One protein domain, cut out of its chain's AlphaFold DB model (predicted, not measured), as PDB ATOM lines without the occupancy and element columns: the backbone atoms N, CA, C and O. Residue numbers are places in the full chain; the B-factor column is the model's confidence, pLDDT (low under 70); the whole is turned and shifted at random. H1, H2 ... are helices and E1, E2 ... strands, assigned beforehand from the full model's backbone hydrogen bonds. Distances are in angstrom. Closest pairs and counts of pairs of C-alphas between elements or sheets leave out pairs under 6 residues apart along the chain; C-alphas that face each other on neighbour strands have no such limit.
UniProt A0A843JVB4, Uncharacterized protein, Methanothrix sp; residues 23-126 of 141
ATOM      1  N   TYR A  23     -11.477 -16.711  38.702       73.69
ATOM      2  CA  TYR A  23     -12.672 -16.145  38.075       73.69
ATOM      3  C   TYR A  23     -12.248 -15.037  37.114       73.69
ATOM      4  O   TYR A  23     -11.553 -14.110  37.528       73.69
ATOM      5  N   ASP A  24     -12.650 -15.132  35.851       69.75
ATOM      6  CA  ASP A  24     -12.321 -14.151  34.806       69.75
ATOM      7  C   ASP A  24     -13.412 -14.157  33.713       69.75
ATOM      8  O   ASP A  24     -14.434 -14.820  33.874       69.75
ATOM      9  N   ASN A  25     -13.252 -13.396  32.628       61.75
ATOM     10  CA  ASN A  25     -14.256 -13.250  31.580       61.75
ATOM     11  C   ASN A  25     -14.050 -14.214  30.397       61.75
ATOM     12  O   ASN A  25     -12.965 -14.350  29.838       61.75
ATOM     13  N   PHE A  26     -15.146 -14.804  29.941       60.31
ATOM     14  CA  PHE A  26     -15.277 -15.741  28.841       60.31
ATOM     15  C   PHE A  26     -16.359 -15.247  27.889       60.31
ATOM     16  O   PHE A  26     -17.517 -15.162  28.264       60.31
ATOM     17  N   ALA A  27     -15.998 -14.873  26.658       61.62
ATOM     18  CA  ALA A  27     -16.976 -14.374  25.676       61.62
ATOM     19  C   ALA A  27     -17.833 -13.177  26.165       61.62
ATOM     20  O   ALA A  27     -18.889 -12.918  25.602       61.62
ATOM     21  N   GLY A  28     -17.376 -12.436  27.185       62.81
ATOM     22  CA  GLY A  28     -18.146 -11.363  27.830       62.81
ATOM     23  C   GLY A  28     -18.952 -11.793  29.065       62.81
ATOM     24  O   GLY A  28     -19.584 -10.943  29.684       62.81
ATOM     25  N   HIS A  29     -18.902 -13.069  29.444       69.75
ATOM     26  CA  HIS A  29     -19.542 -13.654  30.622       69.75
ATOM     27  C   HIS A  29     -18.510 -13.996  31.694       69.75
ATOM     28  O   HIS A  29     -17.330 -14.134  31.396       69.75
ATOM     29  N   SER A  30     -18.924 -14.159  32.946       78.50
ATOM     30  CA  SER A  30     -18.017 -14.678  33.977       78.50
ATOM     31  C   SER A  30     -17.733 -16.164  33.732       78.50
ATOM     32  O   SER A  30     -18.635 -16.909  33.363       78.50
ATOM     33  N   ALA A  31     -16.510 -16.614  33.982       84.56
ATOM     34  CA  ALA A  31     -16.113 -18.010  33.885       84.56
ATOM     35  C   ALA A  31     -15.258 -18.454  35.065       84.56
ATOM     36  O   ALA A  31     -14.492 -17.673  35.635       84.56
ATOM     37  N   VAL A  32     -15.368 -19.741  35.391       89.50
ATOM     38  CA  VAL A  32     -14.433 -20.432  36.280       89.50
ATOM     39  C   VAL A  32     -13.331 -21.042  35.430       89.50
ATOM     40  O   VAL A  32     -13.610 -21.807  34.508       89.50
ATOM     41  N   GLN A  33     -12.085 -20.715  35.746       90.94
ATOM     42  CA  GLN A  33     -10.915 -21.196  35.029       90.94
ATOM     43  C   GLN A  33     -10.079 -22.124  35.908       90.94
ATOM     44  O   GLN A  33      -9.838 -21.832  37.082       90.94
ATOM     45  N   TYR A  34      -9.616 -23.205  35.291       91.38
ATOM     46  CA  TYR A  34      -8.634 -24.137  35.829       91.38
ATOM     47  C   TYR A  34      -7.421 -24.122  34.903       91.38
ATOM     48  O   TYR A  34      -7.543 -24.467  33.727       91.38
ATOM     49  N   TYR A  35      -6.272 -23.698  35.408       91.25
ATOM     50  CA  TYR A  35      -5.012 -23.688  34.675       91.25
ATOM     51  C   TYR A  35      -4.290 -25.026  34.823       91.25
ATOM     52  O   TYR A  35      -4.569 -25.811  35.725       91.25
ATOM     53  N   GLN A  36      -3.305 -25.266  33.962       90.44
ATOM     54  CA  GLN A  36      -2.412 -26.423  34.029       90.44
ATOM     55  C   GLN A  36      -1.811 -26.643  35.429       90.44
ATOM     56  O   GLN A  36      -1.655 -27.782  35.860       90.44
ATOM     57  N   SER A  37      -1.499 -25.564  36.159       87.44
ATOM     58  CA  SER A  37      -0.973 -25.620  37.534       87.44
ATOM     59  C   SER A  37      -1.960 -26.181  38.557       87.44
ATOM     60  O   SER A  37      -1.542 -26.598  39.634       87.44
ATOM     61  N   ASP A  38      -3.249 -26.177  38.228       86.62
ATOM     62  CA  ASP A  38      -4.337 -26.635  39.090       86.62
ATOM     63  C   ASP A  38      -4.691 -28.107  38.816       86.62
ATOM     64  O   ASP A  38      -5.670 -28.624  39.355       86.62
ATOM     65  N   MET A  39      -3.933 -28.778  37.939       88.06
ATOM     66  CA  MET A  39      -4.187 -30.141  37.483       88.06
ATOM     67  C   MET A  39      -3.047 -31.077  37.884       88.06
ATOM     68  O   MET A  39      -1.868 -30.797  37.662       88.06
ATOM     69  N   ASP A  40      -3.403 -32.237  38.425       88.75
ATOM     70  CA  ASP A  40      -2.435 -33.295  38.700       88.75
ATOM     71  C   ASP A  40      -2.013 -34.013  37.409       88.75
ATOM     72  O   ASP A  40      -2.722 -34.018  36.398       88.75
ATOM     73  N   TYR A  41      -0.850 -34.665  37.444       83.38
ATOM     74  CA  TYR A  41      -0.448 -35.578  36.376       83.38
ATOM     75  C   TYR A  41      -1.474 -36.728  36.254       83.38
ATOM     76  O   TYR A  41      -1.878 -37.290  37.276       83.38
ATOM     77  N   PRO A  42      -1.884 -37.126  35.037       85.12
ATOM     78  CA  PRO A  42      -1.319 -36.708  33.753       85.12
ATOM     79  C   PRO A  42      -2.058 -35.539  33.078       85.12
ATOM     80  O   PRO A  42      -1.638 -35.086  32.020       85.12
ATOM     81  N   LEU A  43      -3.143 -35.023  33.666       88.62
ATOM     82  CA  LEU A  43      -3.961 -33.961  33.064       88.62
ATOM     83  C   LEU A  43      -3.151 -32.699  32.758       88.62
ATOM     84  O   LEU A  43      -3.322 -32.109  31.691       88.62
ATOM     85  N   SER A  44      -2.228 -32.329  33.649       90.50
ATOM     86  CA  SER A  44      -1.339 -31.183  33.440       90.50
ATOM     87  C   SER A  44      -0.370 -31.340  32.269       90.50
ATOM     88  O   SER A  44       0.182 -30.340  31.832       90.50
ATOM     89  N   GLU A  45      -0.157 -32.525  31.694       90.25
ATOM     90  CA  GLU A  45       0.637 -32.647  30.461       90.25
ATOM     91  C   GLU A  45      -0.184 -32.403  29.191       90.25
ATOM     92  O   GLU A  45       0.380 -32.111  28.131       90.25
ATOM     93  N   TYR A  46      -1.510 -32.505  29.284       89.12
ATOM     94  CA  TYR A  46      -2.410 -32.526  28.129       89.12
ATOM     95  C   TYR A  46      -3.299 -31.291  28.030       89.12
ATOM     96  O   TYR A  46      -3.754 -30.948  26.939       89.12
ATOM     97  N   ILE A  47      -3.542 -30.613  29.151       91.69
ATOM     98  CA  ILE A  47      -4.451 -29.476  29.236       91.69
ATOM     99  C   ILE A  47      -3.689 -28.253  29.751       91.69
ATOM    100  O   ILE A  47      -3.130 -28.261  30.844       91.69
ATOM    101  N   GLU A  48      -3.700 -27.178  28.967       92.12
ATOM    102  CA  GLU A  48      -3.169 -25.871  29.368       92.12
ATOM    103  C   GLU A  48      -4.151 -25.138  30.284       92.12
ATOM    104  O   GLU A  48      -3.761 -24.502  31.266       92.12
ATOM    105  N   ARG A  49      -5.442 -25.196  29.937       92.06
ATOM    106  CA  ARG A  49      -6.513 -24.500  30.651       92.06
ATOM    107  C   ARG A  49      -7.887 -25.069  30.303       92.06
ATOM    108  O   ARG A  49      -8.124 -25.483  29.170       92.06
ATOM    109  N   VAL A  50      -8.818 -25.008  31.250       92.19
ATOM    110  CA  VAL A  50     -10.256 -25.204  31.016       92.19
ATOM    111  C   VAL A  50     -11.020 -24.008  31.563       92.19
ATOM    112  O   VAL A  50     -10.771 -23.579  32.687       92.19
ATOM    113  N   GLU A  51     -11.951 -23.474  30.782       90.81
ATOM    114  CA  GLU A  51     -12.829 -22.370  31.172       90.81
ATOM    115  C   GLU A  51     -14.282 -22.849  31.131       90.81
ATOM    116  O   GLU A  51     -14.722 -23.353  30.101       90.81
ATOM    117  N   TYR A  52     -15.019 -22.675  32.226       88.62
ATOM    118  CA  TYR A  52     -16.446 -22.981  32.337       88.62
ATOM    119  C   TYR A  52     -17.242 -21.685  32.389       88.62
ATOM    120  O   TYR A  52     -17.023 -20.887  33.304       88.62
ATOM    121  N   ASP A  53     -18.169 -21.485  31.455       85.06
ATOM    122  CA  ASP A  53     -19.058 -20.321  31.480       85.06
ATOM    123  C   ASP A  53     -19.994 -20.397  32.700       85.06
ATOM    124  O   ASP A  53     -20.587 -21.436  32.995       85.06
ATOM    125  N   THR A  54     -20.113 -19.300  33.445       78.12
ATOM    126  CA  THR A  54     -21.023 -19.205  34.597       78.12
ATOM    127  C   THR A  54     -22.352 -18.543  34.247       78.12
ATOM    128  O   THR A  54     -23.304 -18.693  35.016       78.12
ATOM    129  N   ASP A  55     -22.451 -17.862  33.099       71.25
ATOM    130  CA  ASP A  55     -23.694 -17.247  32.624       71.25
ATOM    131  C   ASP A  55     -24.442 -18.203  31.686       71.25
ATOM    132  O   ASP A  55     -24.478 -18.091  30.457       71.25
ATOM    133  N   TYR A  56     -25.022 -19.229  32.302       62.50
ATOM    134  CA  TYR A  56     -25.852 -20.212  31.622       62.50
ATOM    135  C   TYR A  56     -27.180 -19.568  31.195       62.50
ATOM    136  O   TYR A  56     -28.094 -19.433  32.012       62.50
ATOM    137  N   GLY A  57     -27.308 -19.166  29.922       53.06
ATOM    138  CA  GLY A  57     -28.513 -18.438  29.501       53.06
ATOM    139  C   GLY A  57     -28.879 -18.446  28.020       53.06
ATOM    140  O   GLY A  57     -30.024 -18.757  27.703       53.06
ATOM    141  N   ALA A  58     -27.982 -18.092  27.095       53.00
ATOM    142  CA  ALA A  58     -28.408 -17.897  25.702       53.00
ATOM    143  C   ALA A  58     -27.248 -17.834  24.691       53.00
ATOM    144  O   ALA A  58     -26.976 -16.769  24.156       53.00
ATOM    145  N   ASN A  59     -26.631 -18.967  24.332       52.88
ATOM    146  CA  ASN A  59     -25.607 -19.084  23.264       52.88
ATOM    147  C   ASN A  59     -24.131 -18.870  23.680       52.88
ATOM    148  O   ASN A  59     -23.295 -18.579  22.825       52.88
ATOM    149  N   GLY A  60     -23.786 -19.023  24.962       53.62
ATOM    150  CA  GLY A  60     -22.386 -19.086  25.404       53.62
ATOM    151  C   GLY A  60     -21.782 -20.482  25.180       53.62
ATOM    152  O   GLY A  60     -22.495 -21.476  25.365       53.62
ATOM    153  N   PRO A  61     -20.500 -20.603  24.774       56.72
ATOM    154  CA  PRO A  61     -19.835 -21.902  24.749       56.72
ATOM    155  C   PRO A  61     -19.828 -22.473  26.170       56.72
ATOM    156  O   PRO A  61     -19.545 -21.762  27.121       56.72
ATOM    157  N   GLY A  62     -20.196 -23.739  26.351       80.81
ATOM    158  CA  GLY A  62     -20.341 -24.266  27.706       80.81
ATOM    159  C   GLY A  62     -19.001 -24.376  28.422       80.81
ATOM    160  O   GLY A  62     -18.838 -23.953  29.566       80.81
ATOM    161  N   VAL A  63     -18.014 -24.904  27.706       86.81
ATOM    162  CA  VAL A  63     -16.637 -25.045  28.158       86.81
ATOM    163  C   VAL A  63     -15.694 -24.663  27.018       86.81
ATOM    164  O   VAL A  63     -15.942 -25.002  25.864       86.81
ATOM    165  N   ARG A  64     -14.582 -23.983  27.317       88.50
ATOM    166  CA  ARG A  64     -13.413 -23.946  26.422       88.50
ATOM    167  C   ARG A  64     -12.300 -24.781  27.006       88.50
ATOM    168  O   ARG A  64     -11.857 -24.552  28.127       88.50
ATOM    169  N   LEU A  65     -11.827 -25.714  26.201       90.62
ATOM    170  CA  LEU A  65     -10.727 -26.600  26.505       90.62
ATOM    171  C   LEU A  65      -9.509 -26.178  25.676       90.62
ATOM    172  O   LEU A  65      -9.544 -26.166  24.444       90.62
ATOM    173  N   TYR A  66      -8.428 -25.832  26.363       91.06
ATOM    174  CA  TYR A  66      -7.145 -25.480  25.773       91.06
ATOM    175  C   TYR A  66      -6.216 -26.674  25.973       91.06
ATOM    176  O   TYR A  66      -5.752 -26.932  27.083       91.06
ATOM    177  N   LEU A  67      -5.996 -27.435  24.905       90.25
ATOM    178  CA  LEU A  67      -5.096 -28.586  24.913       90.25
ATOM    179  C   LEU A  67      -3.670 -28.145  24.598       90.25
ATOM    180  O   LEU A  67      -3.466 -27.338  23.686       90.25
ATOM    181  N   THR A  68      -2.701 -28.738  25.296       89.50
ATOM    182  CA  THR A  68      -1.287 -28.644  24.917       89.50
ATOM    183  C   THR A  68      -1.080 -29.328  23.561       89.50
ATOM    184  O   THR A  68      -1.888 -30.161  23.139       89.50
ATOM    185  N   GLU A  69       0.027 -29.039  22.872       87.62
ATOM    186  CA  GLU A  69       0.394 -29.792  21.658       87.62
ATOM    187  C   GLU A  69       0.506 -31.301  21.943       87.62
ATOM    188  O   GLU A  69      -0.022 -32.109  21.184       87.62
ATOM    189  N   ASN A  70       1.070 -31.676  23.098       88.62
ATOM    190  CA  ASN A  70       1.133 -33.069  23.540       88.62
ATOM    191  C   ASN A  70      -0.269 -33.680  23.718       88.62
ATOM    192  O   ASN A  70      -0.522 -34.788  23.264       88.62
ATOM    193  N   GLY A  71      -1.214 -32.953  24.321       89.19
ATOM    194  CA  GLY A  71      -2.598 -33.412  24.464       89.19
ATOM    195  C   GLY A  71      -3.266 -33.699  23.117       89.19
ATOM    196  O   GLY A  71      -3.924 -34.728  22.965       89.19
ATOM    197  N   LYS A  72      -3.046 -32.836  22.117       87.00
ATOM    198  CA  LYS A  72      -3.556 -33.035  20.748       87.00
ATOM    199  C   LYS A  72      -2.930 -34.259  20.079       87.00
ATOM    200  O   LYS A  72      -3.647 -35.062  19.483       87.00
ATOM    201  N   ASP A  73      -1.610 -34.409  20.181       87.62
ATOM    202  CA  ASP A  73      -0.884 -35.544  19.604       87.62
ATOM    203  C   ASP A  73      -1.320 -36.867  20.244       87.62
ATOM    204  O   ASP A  73      -1.567 -37.849  19.541       87.62
ATOM    205  N   MET A  74      -1.500 -36.881  21.569       86.50
ATOM    206  CA  MET A  74      -1.935 -38.070  22.298       86.50
ATOM    207  C   MET A  74      -3.360 -38.482  21.934       86.50
ATOM    208  O   MET A  74      -3.582 -39.666  21.693       86.50
ATOM    209  N   ILE A  75      -4.307 -37.543  21.810       87.00
ATOM    210  CA  ILE A  75      -5.680 -37.840  21.350       87.00
ATOM    211  C   ILE A  75      -5.682 -38.450  19.938       87.00
ATOM    212  O   ILE A  75      -6.481 -39.341  19.660       87.00
ATOM    213  N   ASN A  76      -4.775 -38.013  19.062       84.31
ATOM    214  CA  ASN A  76      -4.651 -38.521  17.691       84.31
ATOM    215  C   ASN A  76      -3.797 -39.804  17.570       84.31
ATOM    216  O   ASN A  76      -3.627 -40.327  16.466       84.31
ATOM    217  N   SER A  77      -3.243 -40.311  18.676       85.44
ATOM    218  CA  SER A  77      -2.404 -41.517  18.707       85.44
ATOM    219  C   SER A  77      -3.226 -42.814  18.779       85.44
ATOM    220  O   SER A  77      -4.425 -42.800  19.056       85.44
ATOM    221  N   GLU A  78      -2.572 -43.971  18.610       79.75
ATOM    222  CA  GLU A  78      -3.206 -45.292  18.799       79.75
ATOM    223  C   GLU A  78      -3.789 -45.484  20.214       79.75
ATOM    224  O   GLU A  78      -4.767 -46.212  20.387       79.75
ATOM    225  N   SER A  79      -3.232 -44.801  21.220       79.38
ATOM    226  CA  SER A  79      -3.716 -44.804  22.608       79.38
ATOM    227  C   SER A  79      -4.699 -43.665  22.908       79.38
ATOM    228  O   SER A  79      -5.080 -43.468  24.061       79.38
ATOM    229  N   GLY A  80      -5.129 -42.906  21.897       81.25
ATOM    230  CA  GLY A  80      -5.901 -41.677  22.071       81.25
ATOM    231  C   GLY A  80      -7.236 -41.839  22.788       81.25
ATOM    232  O   GLY A  80      -7.688 -40.904  23.446       81.25
ATOM    233  N   SER A  81      -7.837 -43.032  22.755       82.19
ATOM    234  CA  SER A  81      -9.094 -43.324  23.454       82.19
ATOM    235  C   SER A  81      -8.983 -43.231  24.981       82.19
ATOM    236  O   SER A  81      -9.925 -42.776  25.628       82.19
ATOM    237  N   GLU A  82      -7.842 -43.608  25.566       85.50
ATOM    238  CA  GLU A  82      -7.604 -43.511  27.012       85.50
ATOM    239  C   GLU A  82      -7.485 -42.046  27.448       85.50
ATOM    240  O   GLU A  82      -8.155 -41.607  28.385       85.50
ATOM    241  N   TYR A  83      -6.699 -41.256  26.719       85.50
ATOM    242  CA  TYR A  83      -6.494 -39.836  27.013       85.50
ATOM    243  C   TYR A  83      -7.755 -39.014  26.796       85.50
ATOM    244  O   TYR A  83      -8.114 -38.188  27.637       85.50
ATOM    245  N   LEU A  84      -8.474 -39.298  25.711       88.38
ATOM    246  CA  LEU A  84      -9.783 -38.719  25.464       88.38
ATOM    247  C   LEU A  84     -10.736 -39.023  26.622       88.38
ATOM    248  O   LEU A  84     -11.494 -38.144  27.034       88.38
ATOM    249  N   SER A  85     -10.660 -40.230  27.192       89.31
ATOM    250  CA  SER A  85     -11.470 -40.600  28.348       89.31
ATOM    251  C   SER A  85     -11.127 -39.770  29.587       89.31
ATOM    252  O   SER A  85     -12.019 -39.215  30.222       89.31
ATOM    253  N   ILE A  86      -9.841 -39.637  29.913       89.81
ATOM    254  CA  ILE A  86      -9.368 -38.864  31.073       89.81
ATOM    255  C   ILE A  86      -9.789 -37.390  30.967       89.81
ATOM    256  O   ILE A  86     -10.282 -36.808  31.936       89.81
ATOM    257  N   ILE A  87      -9.636 -36.788  29.786       91.06
ATOM    258  CA  ILE A  87      -9.997 -35.386  29.541       91.06
ATOM    259  C   ILE A  87     -11.518 -35.200  29.612       91.06
ATOM    260  O   ILE A  87     -11.996 -34.250  30.232       91.06
ATOM    261  N   THR A  88     -12.292 -36.119  29.028       92.00
ATOM    262  CA  THR A  88     -13.763 -36.056  29.068       92.00
ATOM    263  C   THR A  88     -14.288 -36.203  30.500       92.00
ATOM    264  O   THR A  88     -15.177 -35.454  30.912       92.00
ATOM    265  N   ASP A  89     -13.710 -37.113  31.288       91.88
ATOM    266  CA  ASP A  89     -14.014 -37.274  32.713       91.88
ATOM    267  C   ASP A  89     -13.696 -36.014  33.516       91.88
ATOM    268  O   ASP A  89     -14.503 -35.587  34.342       91.88
ATOM    269  N   TYR A  90     -12.550 -35.386  33.250       92.44
ATOM    270  CA  TYR A  90     -12.204 -34.118  33.881       92.44
ATOM    271  C   TYR A  90     -13.237 -33.038  33.559       92.44
ATOM    272  O   TYR A  90     -13.750 -32.396  34.473       92.44
ATOM    273  N   VAL A  91     -13.586 -32.865  32.277       91.12
ATOM    274  CA  VAL A  91     -14.523 -31.823  31.836       91.12
ATOM    275  C   VAL A  91     -15.898 -32.005  32.483       91.12
ATOM    276  O   VAL A  91     -16.442 -31.049  33.041       91.12
ATOM    277  N   THR A  92     -16.431 -33.229  32.439       88.81
ATOM    278  CA  THR A  92     -17.782 -33.573  32.919       88.81
ATOM    279  C   THR A  92     -17.883 -33.751  34.433       88.81
ATOM    280  O   THR A  92     -18.967 -33.605  34.993       88.81
ATOM    281  N   GLY A  93     -16.771 -34.045  35.112       88.25
ATOM    282  CA  GLY A  93     -16.722 -34.260  36.558       88.25
ATOM    283  C   GLY A  93     -16.711 -32.979  37.393       88.25
ATOM    284  O   GLY A  93     -16.819 -33.048  38.619       88.25
ATOM    285  N   ARG A  94     -16.576 -31.799  36.771       87.75
ATOM    286  CA  ARG A  94     -16.569 -30.518  37.490       87.75
ATOM    287  C   ARG A  94     -17.966 -30.082  37.898       87.75
ATOM    288  O   ARG A  94     -18.926 -30.219  37.150       87.75
ATOM    289  N   GLN A  95     -18.069 -29.459  39.071       86.75
ATOM    290  CA  GLN A  95     -19.343 -28.923  39.565       86.75
ATOM    291  C   GLN A  95     -19.908 -27.802  38.671       86.75
ATOM    292  O   GLN A  95     -21.102 -27.513  38.733       86.75
ATOM    293  N   GLU A  96     -19.048 -27.138  37.893       86.44
ATOM    294  CA  GLU A  96     -19.409 -26.101  36.927       86.44
ATOM    295  C   GLU A  96     -19.958 -26.681  35.613       86.44
ATOM    296  O   GLU A  96     -20.535 -25.946  34.816       86.44
ATOM    297  N   TRP A  97     -19.841 -27.992  35.381       85.25
ATOM    298  CA  TRP A  97     -20.519 -28.649  34.270       85.25
ATOM    299  C   TRP A  97     -22.035 -28.675  34.518       85.25
ATOM    300  O   TRP A  97     -22.505 -29.160  35.551       85.25
ATOM    301  N   ARG A  98     -22.816 -28.123  33.581       78.75
ATOM    302  CA  ARG A  98     -24.276 -27.953  33.724       78.75
ATOM    303  C   ARG A  98     -25.109 -28.594  32.611       78.75
ATOM    304  O   ARG A  98     -26.330 -28.499  32.658       78.75
ATOM    305  N   SER A  99     -24.478 -29.239  31.633       78.94
ATOM    306  CA  SER A  99     -25.168 -29.835  30.483       78.94
ATOM    307  C   SER A  99     -25.596 -31.288  30.729       78.94
ATOM    308  O   SER A  99     -24.958 -32.018  31.487       78.94
ATOM    309  N   ASP A 100     -26.671 -31.702  30.053       74.56
ATOM    310  CA  ASP A 100     -27.200 -33.071  29.990       74.56
ATOM    311  C   ASP A 100     -26.624 -33.896  28.821       74.56
ATOM    312  O   ASP A 100     -27.096 -35.003  28.544       74.56
ATOM    313  N   ARG A 101     -25.617 -33.372  28.109       80.50
ATOM    314  CA  ARG A 101     -24.984 -34.068  26.984       80.50
ATOM    315  C   ARG A 101     -24.324 -35.374  27.415       80.50
ATOM    316  O   ARG A 101     -23.763 -35.500  28.501       80.50
ATOM    317  N   SER A 102     -24.378 -36.351  26.512       81.81
ATOM    318  CA  SER A 102     -23.770 -37.659  26.733       81.81
ATOM    319  C   SER A 102     -22.245 -37.566  26.726       81.81
ATOM    320  O   SER A 102     -21.652 -36.745  26.023       81.81
ATOM    321  N   TYR A 103     -21.609 -38.475  27.460       85.31
ATOM    322  CA  TYR A 103     -20.156 -38.621  27.487       85.31
ATOM    323  C   TYR A 103     -19.554 -38.747  26.079       85.31
ATOM    324  O   TYR A 103     -18.561 -38.101  25.760       85.31
ATOM    325  N   VAL A 104     -20.191 -39.547  25.216       83.62
ATOM    326  CA  VAL A 104     -19.743 -39.761  23.834       83.62
ATOM    327  C   VAL A 104     -19.849 -38.487  23.007       83.62
ATOM    328  O   VAL A 104     -18.920 -38.188  22.276       83.62
ATOM    329  N   SER A 105     -20.928 -37.710  23.147       84.19
ATOM    330  CA  SER A 105     -21.085 -36.441  22.421       84.19
ATOM    331  C   SER A 105     -19.920 -35.484  22.709       84.19
ATOM    332  O   SER A 105     -19.367 -34.882  21.793       84.19
ATOM    333  N   ILE A 106     -19.500 -35.406  23.974       87.06
ATOM    334  CA  ILE A 106     -18.390 -34.554  24.419       87.06
ATOM    335  C   ILE A 106     -17.050 -35.102  23.921       87.06
ATOM    336  O   ILE A 106     -16.252 -34.357  23.358       87.06
ATOM    337  N   ALA A 107     -16.808 -36.405  24.088       88.62
ATOM    338  CA  ALA A 107     -15.587 -37.049  23.611       88.62
ATOM    339  C   ALA A 107     -15.431 -36.915  22.085       88.62
ATOM    340  O   ALA A 107     -14.346 -36.611  21.596       88.62
ATOM    341  N   THR A 108     -16.515 -37.096  21.329       85.50
ATOM    342  CA  THR A 108     -16.529 -36.919  19.874       85.50
ATOM    343  C   THR A 108     -16.189 -35.487  19.492       85.50
ATOM    344  O   THR A 108     -15.315 -35.302  18.659       85.50
ATOM    345  N   GLU A 109     -16.793 -34.481  20.124       86.44
ATOM    346  CA  GLU A 109     -16.476 -33.077  19.836       86.44
ATOM    347  C   GLU A 109     -15.006 -32.756  20.135       86.44
ATOM    348  O   GLU A 109     -14.323 -32.167  19.301       86.44
ATOM    349  N   ILE A 110     -14.464 -33.217  21.269       88.19
ATOM    350  CA  ILE A 110     -13.038 -33.044  21.584       88.19
ATOM    351  C   ILE A 110     -12.158 -33.686  20.500       88.19
ATOM    352  O   ILE A 110     -11.221 -33.046  20.015       88.19
ATOM    353  N   ALA A 111     -12.461 -34.923  20.098       86.81
ATOM    354  CA  ALA A 111     -11.706 -35.642  19.075       86.81
ATOM    355  C   ALA A 111     -11.811 -34.973  17.696       86.81
ATOM    356  O   ALA A 111     -10.796 -34.768  17.036       86.81
ATOM    357  N   GLU A 112     -13.012 -34.581  17.269       82.94
ATOM    358  CA  GLU A 112     -13.245 -33.890  15.999       82.94
ATOM    359  C   GLU A 112     -12.524 -32.543  15.958       82.94
ATOM    360  O   GLU A 112     -11.854 -32.241  14.971       82.94
ATOM    361  N   HIS A 113     -12.566 -31.762  17.040       81.44
ATOM    362  CA  HIS A 113     -11.797 -30.525  17.125       81.44
ATOM    363  C   HIS A 113     -10.289 -30.780  16.998       81.44
ATOM    364  O   HIS A 113      -9.623 -30.055  16.262       81.44
ATOM    365  N   CYS A 114      -9.757 -31.832  17.630       81.19
ATOM    366  CA  CYS A 114      -8.342 -32.206  17.503       81.19
ATOM    367  C   CYS A 114      -7.965 -32.691  16.092       81.19
ATOM    368  O   CYS A 114      -6.851 -32.431  15.636       81.19
ATOM    369  N   LEU A 115      -8.876 -33.387  15.406       74.75
ATOM    370  CA  LEU A 115      -8.669 -33.927  14.059       74.75
ATOM    371  C   LEU A 115      -8.768 -32.847  12.975       74.75
ATOM    372  O   LEU A 115      -7.958 -32.819  12.047       74.75
ATOM    373  N   PHE A 116      -9.764 -31.964  13.072       68.25
ATOM    374  CA  PHE A 116     -10.105 -31.004  12.020       68.25
ATOM    375  C   PHE A 116      -9.500 -29.614  12.223       68.25
ATOM    376  O   PHE A 116      -9.454 -28.844  11.262       68.25
ATOM    377  N   ASN A 117      -9.019 -29.263  13.423       60.69
ATOM    378  CA  ASN A 117      -8.548 -27.906  13.687       60.69
ATOM    379  C   ASN A 117      -7.356 -27.846  14.661       60.69
ATOM    380  O   ASN A 117      -7.451 -28.168  15.838       60.69
ATOM    381  N   ARG A 118      -6.221 -27.311  14.193       54.69
ATOM    382  CA  ARG A 118      -5.030 -27.027  15.028       54.69
ATOM    383  C   ARG A 118      -5.171 -25.770  15.900       54.69
ATOM    384  O   ARG A 118      -4.217 -25.372  16.566       54.69
ATOM    385  N   VAL A 119      -6.330 -25.116  15.879       52.84
ATOM    386  CA  VAL A 119      -6.536 -23.809  16.506       52.84
ATOM    387  C   VAL A 119      -7.130 -24.019  17.895       52.84
ATOM    388  O   VAL A 119      -8.317 -24.289  18.040       52.84
ATOM    389  N   SER A 120      -6.282 -23.918  18.917       59.72
ATOM    390  CA  SER A 120      -6.744 -23.737  20.296       59.72
ATOM    391  C   SER A 120      -7.590 -22.453  20.354       59.72
ATOM    392  O   SER A 120      -7.147 -21.448  19.782       59.72
ATOM    393  N   PRO A 121      -8.782 -22.446  20.986       77.12
ATOM    394  CA  PRO A 121      -9.358 -23.480  21.862       77.12
ATOM    395  C   PRO A 121     -10.455 -24.377  21.246       77.12
ATOM    396  O   PRO A 121     -11.224 -23.951  20.379       77.12
ATOM    397  N   THR A 122     -10.606 -25.589  21.802       83.06
ATOM    398  CA  THR A 122     -11.764 -26.478  21.592       83.06
ATOM    399  C   THR A 122     -12.957 -25.939  22.374       83.06
ATOM    400  O   THR A 122     -12.895 -25.808  23.596       83.06
ATOM    401  N   HIS A 123     -14.042 -25.610  21.681       83.25
ATOM    402  CA  HIS A 123     -15.271 -25.129  22.305       83.25
ATOM    403  C   HIS A 123     -16.216 -26.313  22.469       83.25
ATOM    404  O   HIS A 123     -16.426 -27.028  21.504       83.25
ATOM    405  N   ILE A 124     -16.737 -26.518  23.676       84.94
ATOM    406  CA  ILE A 124     -17.681 -27.586  24.012       84.94
ATOM    407  C   ILE A 124     -18.984 -26.917  24.428       84.94
ATOM    408  O   ILE A 124     -19.056 -26.249  25.461       84.94
ATOM    409  N   GLU A 125     -20.029 -27.053  23.625       77.50
ATOM    410  CA  GLU A 125     -21.299 -26.364  23.873       77.50
ATOM    411  C   GLU A 125     -22.199 -27.098  24.879       77.50
ATOM    412  O   GLU A 125     -22.241 -28.329  24.922       77.50
ATOM    413  N   TYR A 126     -23.004 -26.369  25.663       67.25
ATOM    414  CA  TYR A 126     -23.942 -27.011  26.597       67.25
ATOM    415  C   TYR A 126     -25.151 -27.678  25.913       67.25
ATOM    416  O   TYR A 126     -25.756 -28.564  26.513       67.25
TER     417      TYR A 126
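This is residues 23 to 126 of the 141 residues of an uncharacterized protein of Methanothrix sp (UniProt A0A843JVB4). A strongly twisted antiparallel sheet of five strands has helix H4 packed over its edge strand E5, while H3 crosses H4 and grazes the sheet beside E3 and E4. The short helices H1 and H2 sit together where E3 begins and E4 ends. The printed part has 104 residues with four named helices and five named strands, along the chain E1 E2 H1 E3 E4 H2 H3 H4 E5, and the sheet's order is E1 E2 E3 E4 E5. The class is mixed, helices and strands; the whole is compact, with a radius of gyration of the C-alphas of 12.8 A and spans of 38 by 27 by 24 A.

The sheet holds E1, residues 23 to 26, from C-alpha 23 at (-12.672, -16.145, 38.075); E2, 29 to 35, 18.1 A long; E3, 47 to 53, 17.4 A; E4, 61 to 67, 16.2 A; and E5, 122 to 125, ending at C-alpha 125 at (-21.299, -26.364, 23.873). The helices are H1, 43 to 46; H2, 69 to 75; H3, 80 to 93, 19.5 A; and H4, 103 to 116, 20.0 A.

E1 and E2 form a hairpin, with N 26 and O 29 2.7 A apart. N 50 and O 34 of E3 and E2 are 2.8 A apart, N 66 and O 49 of the hairpin E3 and E4 2.8 A, and N 124 and O 63 of E5 and E4 2.8 A. H4 lies over E5 at a height over the sheet of 8.8 A. H3 and H4 touch at a steep tilt of 55 degrees, opposite ways; their closest C-alphas, Thr 88 and Ala 107, are 5.8 A apart. H2 touches H1, the C-alphas of Gly 71 and Tyr 46 being closest at 3.8 A. In H2, H3 and H4 every O i to N i+4 pair is within hydrogen-bond range; H1 is too short for one.

The C-alphas farthest apart, of Gly 57 and Glu 78, are 38.4 A apart. The printed part has no cut and no long link. Residues 24 to 29, 56 to 61, 116 to 120 and 126 have pLDDT under 70.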